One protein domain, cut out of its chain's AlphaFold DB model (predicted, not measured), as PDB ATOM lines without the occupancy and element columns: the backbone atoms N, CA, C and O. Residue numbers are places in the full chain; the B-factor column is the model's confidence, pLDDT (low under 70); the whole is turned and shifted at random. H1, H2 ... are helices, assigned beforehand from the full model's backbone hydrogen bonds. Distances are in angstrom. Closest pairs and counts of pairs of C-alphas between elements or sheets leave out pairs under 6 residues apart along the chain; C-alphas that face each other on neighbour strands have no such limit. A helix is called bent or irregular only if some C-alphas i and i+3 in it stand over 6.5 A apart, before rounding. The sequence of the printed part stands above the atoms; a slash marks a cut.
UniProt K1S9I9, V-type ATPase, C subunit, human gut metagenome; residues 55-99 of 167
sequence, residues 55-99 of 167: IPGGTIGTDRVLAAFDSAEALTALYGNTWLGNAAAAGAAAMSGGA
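What this domain is: This is residues 55 to 99 of the 167 residues of the protein "V-type ATPase, C subunit" of human gut metagenome (UniProt K1S9I9). A short helix, H1, joins a close helical hairpin: H2 and H3 lie side by side, running opposite ways, and H1 is on the far side of H2 from H3, meeting H2 by few contacts. The chain turns back twice, from H1 to H2 and from H2 to H3, each time as a helical hairpin, and a stretch with no named element, residues 55 to 61, leads into H1. The printed part has 45 residues with three named helices in the order H1, H2, H3 and no named strand; the class is all helix. The whole is compact, with a radius of gyration of the C-alphas of 10.4 A, and the C-alphas span 30 by 21 by 16 A.

How they stand to each other: H1, residues 62 to 68, touches H2, residues 72 to 79, with 5 pairs of C-alphas within 8 A. Their closest C-alphas are those of Ala 68 and Ala 74, 5.1 A apart. They run opposite ways at a steep tilt of 35.4 degrees, only just beyond shallow, and form a helical hairpin. H2 also touches H3, residues 85 to 95, with 14 pairs of C-alphas within 8 A. The closest C-alphas of these two are those of Ala 72 and Ala 92, 4.6 A apart. H2 and H3 run opposite ways at a shallow tilt of 19 degrees and form a second helical hairpin. Their centres are 8.4 A apart, while those of H1 and H2 are 10.5 A apart. H1 and H3 are apart. In H1, H2 and H3 every O i to N i+4 pair is within hydrogen-bond range.

Where its parts are: Residues 55 to 61 come before H1. H1 begins at C-alpha 62, at (43.545, -49.715, -21.116), and measures 10.0 A from first to last C-alpha. H2 begins at C-alpha 72, at (39.364, -37.665, -10.865), and measures 10.8 A. H3, the longest helix with 11 residues, measures 15.5 A and ends at C-alpha 95, at (44.674, -35.379, -7.493). None of the three helices is bent. Residues 96 to 99 follow H3.

The domain as a whole: The two C-alphas farthest apart are those of Gly 57 and Gly 97, 30.5 A. The C-alphas of Ile 55 and Ala 99, the first and last printed residues, are 25.1 A apart. The printed part has no cut. The link from H1 to H2, with 3 residues between them, is tight. The link from H2 to H3, with 5 residues between them, is tight too. The mean pLDDT of the printed part is 90.7, and no printed residue is under 70.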
ATOM      1  N   ILE A  55      49.532 -51.745 -18.608       90.81
ATOM      2  CA  ILE A  55      49.683 -53.181 -18.840       90.81
ATOM      3  C   ILE A  55      48.306 -53.778 -19.185       90.81
ATOM      4  O   ILE A  55      47.354 -53.582 -18.422       90.81
ATOM      5  N   PRO A  56      48.156 -54.496 -20.315       89.94
ATOM      6  CA  PRO A  56      46.901 -55.152 -20.675       89.94
ATOM      7  C   PRO A  56      46.625 -56.393 -19.806       89.94
ATOM      8  O   PRO A  56      47.536 -56.968 -19.219       89.94
ATOM      9  N   GLY A  57      45.364 -56.841 -19.766       86.12
ATOM     10  CA  GLY A  57      44.953 -58.083 -19.084       86.12
ATOM     11  C   GLY A  57      44.232 -57.896 -17.744       86.12
ATOM     12  O   GLY A  57      43.804 -58.878 -17.141       86.12
ATOM     13  N   GLY A  58      44.058 -56.654 -17.288       86.50
ATOM     14  CA  GLY A  58      43.208 -56.336 -16.139       86.50
ATOM     15  C   GLY A  58      41.709 -56.354 -16.468       86.50
ATOM     16  O   GLY A  58      41.299 -56.389 -17.627       86.50
ATOM     17  N   THR A  59      40.874 -56.265 -15.431       87.00
ATOM     18  CA  THR A  59      39.404 -56.184 -15.561       87.00
ATOM     19  C   THR A  59      38.940 -54.895 -16.250       87.00
ATOM     20  O   THR A  59      37.870 -54.855 -16.855       87.00
ATOM     21  N   ILE A  60      39.745 -53.833 -16.176       91.31
ATOM     22  CA  ILE A  60      39.482 -52.549 -16.824       91.31
ATOM     23  C   ILE A  60      40.400 -52.421 -18.041       91.31
ATOM     24  O   ILE A  60      41.621 -52.491 -17.922       91.31
ATOM     25  N   GLY A  61      39.803 -52.220 -19.217       90.62
ATOM     26  CA  GLY A  61      40.546 -52.040 -20.464       90.62
ATOM     27  C   GLY A  61      41.380 -50.756 -20.471       90.62
ATOM     28  O   GLY A  61      40.924 -49.705 -20.014       90.62
ATOM     29  N   THR A  62      42.580 -50.827 -21.049       90.94
ATOM     30  CA  THR A  62      43.545 -49.715 -21.116       90.94
ATOM     31  C   THR A  62      42.968 -48.469 -21.787       90.94
ATOM     32  O   THR A  62      43.221 -47.357 -21.332       90.94
ATOM     33  N   ASP A  63      42.119 -48.638 -22.804       90.06
ATOM     34  CA  ASP A  63      41.454 -47.525 -23.495       90.06
ATOM     35  C   ASP A  63      40.500 -46.749 -22.580       90.06
ATOM     36  O   ASP A  63      40.401 -45.527 -22.673       90.06
ATOM     37  N   ARG A  64      39.831 -47.438 -21.646       91.19
ATOM     38  CA  ARG A  64      38.935 -46.796 -20.673       91.19
ATOM     39  C   ARG A  64      39.721 -45.982 -19.653       91.19
ATOM     40  O   ARG A  64      39.296 -44.888 -19.299       91.19
ATOM     41  N   VAL A  65      40.879 -46.488 -19.225       91.19
ATOM     42  CA  VAL A  65      41.791 -45.751 -18.338       91.19
ATOM     43  C   VAL A  65      42.343 -44.515 -19.049       91.19
ATOM     44  O   VAL A  65      42.327 -43.428 -18.480       91.19
ATOM     45  N   LEU A  66      42.749 -44.648 -20.316       90.31
ATOM     46  CA  LEU A  66      43.206 -43.525 -21.144       90.31
ATOM     47  C   LEU A  66      42.118 -42.480 -21.398       90.31
ATOM     48  O   LEU A  66      42.445 -41.313 -21.557       90.31
ATOM     49  N   ALA A  67      40.846 -42.867 -21.454       90.19
ATOM     50  CA  ALA A  67      39.750 -41.911 -21.585       90.19
ATOM     51  C   ALA A  67      39.461 -41.165 -20.270       90.19
ATOM     52  O   ALA A  67      39.029 -40.016 -20.300       90.19
ATOM     53  N   ALA A  68      39.703 -41.807 -19.124       90.25
ATOM     54  CA  ALA A  68      39.390 -41.264 -17.804       90.25
ATOM     55  C   ALA A  68      40.548 -40.494 -17.142       90.25
ATOM     56  O   ALA A  68      40.300 -39.779 -16.178       90.25
ATOM     57  N   PHE A  69      41.793 -40.618 -17.626       86.56
ATOM     58  CA  PHE A  69      42.994 -40.211 -16.872       86.56
ATOM     59  C   PHE A  69      43.041 -38.737 -16.429       86.56
ATOM     60  O   PHE A  69      43.669 -38.433 -15.418       86.56
ATOM     61  N   ASP A  70      42.404 -37.834 -17.178       85.25
ATOM     62  CA  ASP A  70      42.391 -36.398 -16.881       85.25
ATOM     63  C   ASP A  70      41.304 -35.997 -15.859       85.25
ATOM     64  O   ASP A  70      41.299 -34.855 -15.404       85.25
ATOM     65  N   SER A  71      40.390 -36.900 -15.473       90.50
ATOM     66  CA  SER A  71      39.304 -36.615 -14.520       90.50
ATOM     67  C   SER A  71      39.328 -37.564 -13.326       90.50
ATOM     68  O   SER A  71      39.189 -38.784 -13.448       90.50
ATOM     69  N   ALA A  72      39.433 -36.967 -12.140       89.88
ATOM     70  CA  ALA A  72      39.364 -37.665 -10.865       89.88
ATOM     71  C   ALA A  72      38.006 -38.365 -10.673       89.88
ATOM     72  O   ALA A  72      37.942 -39.505 -10.209       89.88
ATOM     73  N   GLU A  73      36.919 -37.720 -11.094       92.12
ATOM     74  CA  GLU A  73      35.559 -38.253 -11.049       92.12
ATOM     75  C   GLU A  73      35.407 -39.451 -11.989       92.12
ATOM     76  O   GLU A  73      34.862 -40.484 -11.593       92.12
ATOM     77  N   ALA A  74      35.934 -39.347 -13.213       93.00
ATOM     78  CA  ALA A  74      35.894 -40.431 -14.188       93.00
ATOM     79  C   ALA A  74      36.687 -41.653 -13.706       93.00
ATOM     80  O   ALA A  74      36.206 -42.779 -13.832       93.00
ATOM     81  N   LEU A  75      37.868 -41.448 -13.110       92.06
ATOM     82  CA  LEU A  75      38.655 -42.526 -12.507       92.06
ATOM     83  C   LEU A  75      37.935 -43.148 -11.305       92.06
ATOM     84  O   LEU A  75      37.845 -44.371 -11.217       92.06
ATOM     85  N   THR A  76      37.355 -42.333 -10.423       94.31
ATOM     86  CA  THR A  76      36.589 -42.829  -9.269       94.31
ATOM     87  C   THR A  76      35.413 -43.692  -9.715       94.31
ATOM     88  O   THR A  76      35.237 -44.801  -9.220       94.31
ATOM     89  N   ALA A  77      34.644 -43.234 -10.705       94.31
ATOM     90  CA  ALA A  77      33.529 -43.996 -11.257       94.31
ATOM     91  C   ALA A  77      33.989 -45.288 -11.953       94.31
ATOM     92  O   ALA A  77      33.330 -46.322 -11.838       94.31
ATOM     93  N   LEU A  78      35.128 -45.253 -12.653       94.62
ATOM     94  CA  LEU A  78      35.669 -46.407 -13.374       94.62
ATOM     95  C   LEU A  78      36.064 -47.552 -12.432       94.62
ATOM     96  O   LEU A  78      35.818 -48.714 -12.753       94.62
ATOM     97  N   TYR A  79      36.654 -47.224 -11.280       94.00
ATOM     98  CA  TYR A  79      37.120 -48.201 -10.291       94.00
ATOM     99  C   TYR A  79      36.130 -48.448  -9.143       94.00
ATOM    100  O   TYR A  79      36.327 -49.396  -8.382       94.00
ATOM    101  N   GLY A  80      35.063 -47.653  -9.022       92.88
ATOM    102  CA  GLY A  80      34.147 -47.657  -7.874       92.88
ATOM    103  C   GLY A  80      33.507 -49.012  -7.558       92.88
ATOM    104  O   GLY A  80      33.326 -49.342  -6.392       92.88
ATOM    105  N   ASN A  81      33.250 -49.833  -8.581       90.75
ATOM    106  CA  ASN A  81      32.658 -51.171  -8.433       90.75
ATOM    107  C   ASN A  81      33.703 -52.302  -8.422       90.75
ATOM    108  O   ASN A  81      33.393 -53.445  -8.751       90.75
ATOM    109  N   THR A  82      34.959 -51.987  -8.109       92.06
ATOM    110  CA  THR A  82      36.057 -52.959  -8.032       92.06
ATOM    111  C   THR A  82      36.632 -53.009  -6.620       92.06
ATOM    112  O   THR A  82      36.311 -52.171  -5.779       92.06
ATOM    113  N   TRP A  83      37.559 -53.937  -6.377       90.31
ATOM    114  CA  TRP A  83      38.358 -53.977  -5.146       90.31
ATOM    115  C   TRP A  83      39.060 -52.641  -4.844       90.31
ATOM    116  O   TRP A  83      39.285 -52.309  -3.688       90.31
ATOM    117  N   LEU A  84      39.349 -51.840  -5.875       94.50
ATOM    118  CA  LEU A  84      40.018 -50.545  -5.760       94.50
ATOM    119  C   LEU A  84      39.055 -49.365  -5.555       94.50
ATOM    120  O   LEU A  84      39.497 -48.225  -5.639       94.50
ATOM    121  N   GLY A  85      37.762 -49.583  -5.289       94.00
ATOM    122  CA  GLY A  85      36.780 -48.493  -5.179       94.00
ATOM    123  C   GLY A  85      37.147 -47.435  -4.129       94.00
ATOM    124  O   GLY A  85      37.188 -46.242  -4.433       94.00
ATOM    125  N   ASN A  86      37.513 -47.872  -2.920       93.38
ATOM    126  CA  ASN A  86      37.956 -46.972  -1.848       93.38
ATOM    127  C   ASN A  86      39.270 -46.265  -2.203       93.38
ATOM    128  O   ASN A  86      39.423 -45.066  -1.957       93.38
ATOM    129  N   ALA A  87      40.208 -46.995  -2.814       94.69
ATOM    130  CA  ALA A  87      41.462 -46.422  -3.275       94.69
ATOM    131  C   ALA A  87      41.204 -45.339  -4.327       94.69
ATOM    132  O   ALA A  87      41.745 -44.248  -4.221       94.69
ATOM    133  N   ALA A  88      40.312 -45.567  -5.288       93.81
ATOM    134  CA  ALA A  88      40.003 -44.598  -6.333       93.81
ATOM    135  C   ALA A  88      39.473 -43.268  -5.772       93.81
ATOM    136  O   ALA A  88      39.918 -42.207  -6.208       93.81
ATOM    137  N   ALA A  89      38.617 -43.315  -4.745       92.25
ATOM    138  CA  ALA A  89      38.154 -42.115  -4.048       92.25
ATOM    139  C   ALA A  89      39.302 -41.359  -3.347       92.25
ATOM    140  O   ALA A  89      39.398 -40.135  -3.444       92.25
ATOM    141  N   ALA A  90      40.221 -42.075  -2.691       93.06
ATOM    142  CA  ALA A  90      41.414 -41.464  -2.099       93.06
ATOM    143  C   ALA A  90      42.383 -40.911  -3.162       93.06
ATOM    144  O   ALA A  90      43.004 -39.869  -2.956       93.06
ATOM    145  N   GLY A  91      42.479 -41.569  -4.318       92.19
ATOM    146  CA  GLY A  91      43.245 -41.105  -5.471       92.19
ATOM    147  C   GLY A  91      42.693 -39.799  -6.040       92.19
ATOM    148  O   GLY A  91      43.463 -38.882  -6.319       92.19
ATOM    149  N   ALA A  92      41.368 -39.662  -6.126       91.31
ATOM    150  CA  ALA A  92      40.726 -38.409  -6.511       91.31
ATOM    151  C   ALA A  92      41.052 -37.268  -5.535       91.31
ATOM    152  O   ALA A  92      41.431 -36.180  -5.967       91.31
ATOM    153  N   ALA A  93      41.010 -37.533  -4.226       90.06
ATOM    154  CA  ALA A  93      41.426 -36.556  -3.219       90.06
ATOM    155  C   ALA A  93      42.916 -36.171  -3.353       90.06
ATOM    156  O   ALA A  93      43.276 -35.000  -3.200       90.06
ATOM    157  N   ALA A  94      43.786 -37.127  -3.694       91.62
ATOM    158  CA  ALA A  94      45.201 -36.864  -3.954       91.62
ATOM    159  C   ALA A  94      45.416 -36.007  -5.218       91.62
ATOM    160  O   ALA A  94      46.244 -35.096  -5.206       91.62
ATOM    161  N   MET A  95      44.632 -36.218  -6.283       89.12
ATOM    162  CA  MET A  95      44.674 -35.379  -7.493       89.12
ATOM    163  C   MET A  95      44.320 -33.912  -7.211       89.12
ATOM    164  O   MET A  95      44.839 -33.020  -7.880       89.12
ATOM    165  N   SER A  96      43.494 -33.644  -6.195       86.19
ATOM    166  CA  SER A  96      43.161 -32.289  -5.734       86.19
ATOM    167  C   SER A  96      44.223 -31.650  -4.823       86.19
ATOM    168  O   SER A  96      43.982 -30.577  -4.272       86.19
ATOM    169  N   GLY A  97      45.397 -32.272  -4.661       85.25
ATOM    170  CA  GLY A  97      46.507 -31.762  -3.844       85.25
ATOM    171  C   GLY A  97      46.665 -32.439  -2.480       85.25
ATOM    172  O   GLY A  97      47.484 -31.997  -1.675       85.25
ATOM    173  N   GLY A  98      45.898 -33.499  -2.206       84.31
ATOM    174  CA  GLY A  98      46.073 -34.341  -1.024       84.31
ATOM    175  C   GLY A  98      47.324 -35.228  -1.085       84.31
ATOM    176  O   GLY A  98      47.972 -35.376  -2.120       84.31
ATOM    177  N   ALA A  99      47.662 -35.857   0.043       85.44
ATOM    178  CA  ALA A  99      48.775 -36.800   0.108       85.44
ATOM    179  C   ALA A  99      48.424 -38.137  -0.566       85.44
ATOM    180  O   ALA A  99      47.355 -38.702  -0.336       85.44
TER     181      ALA A  99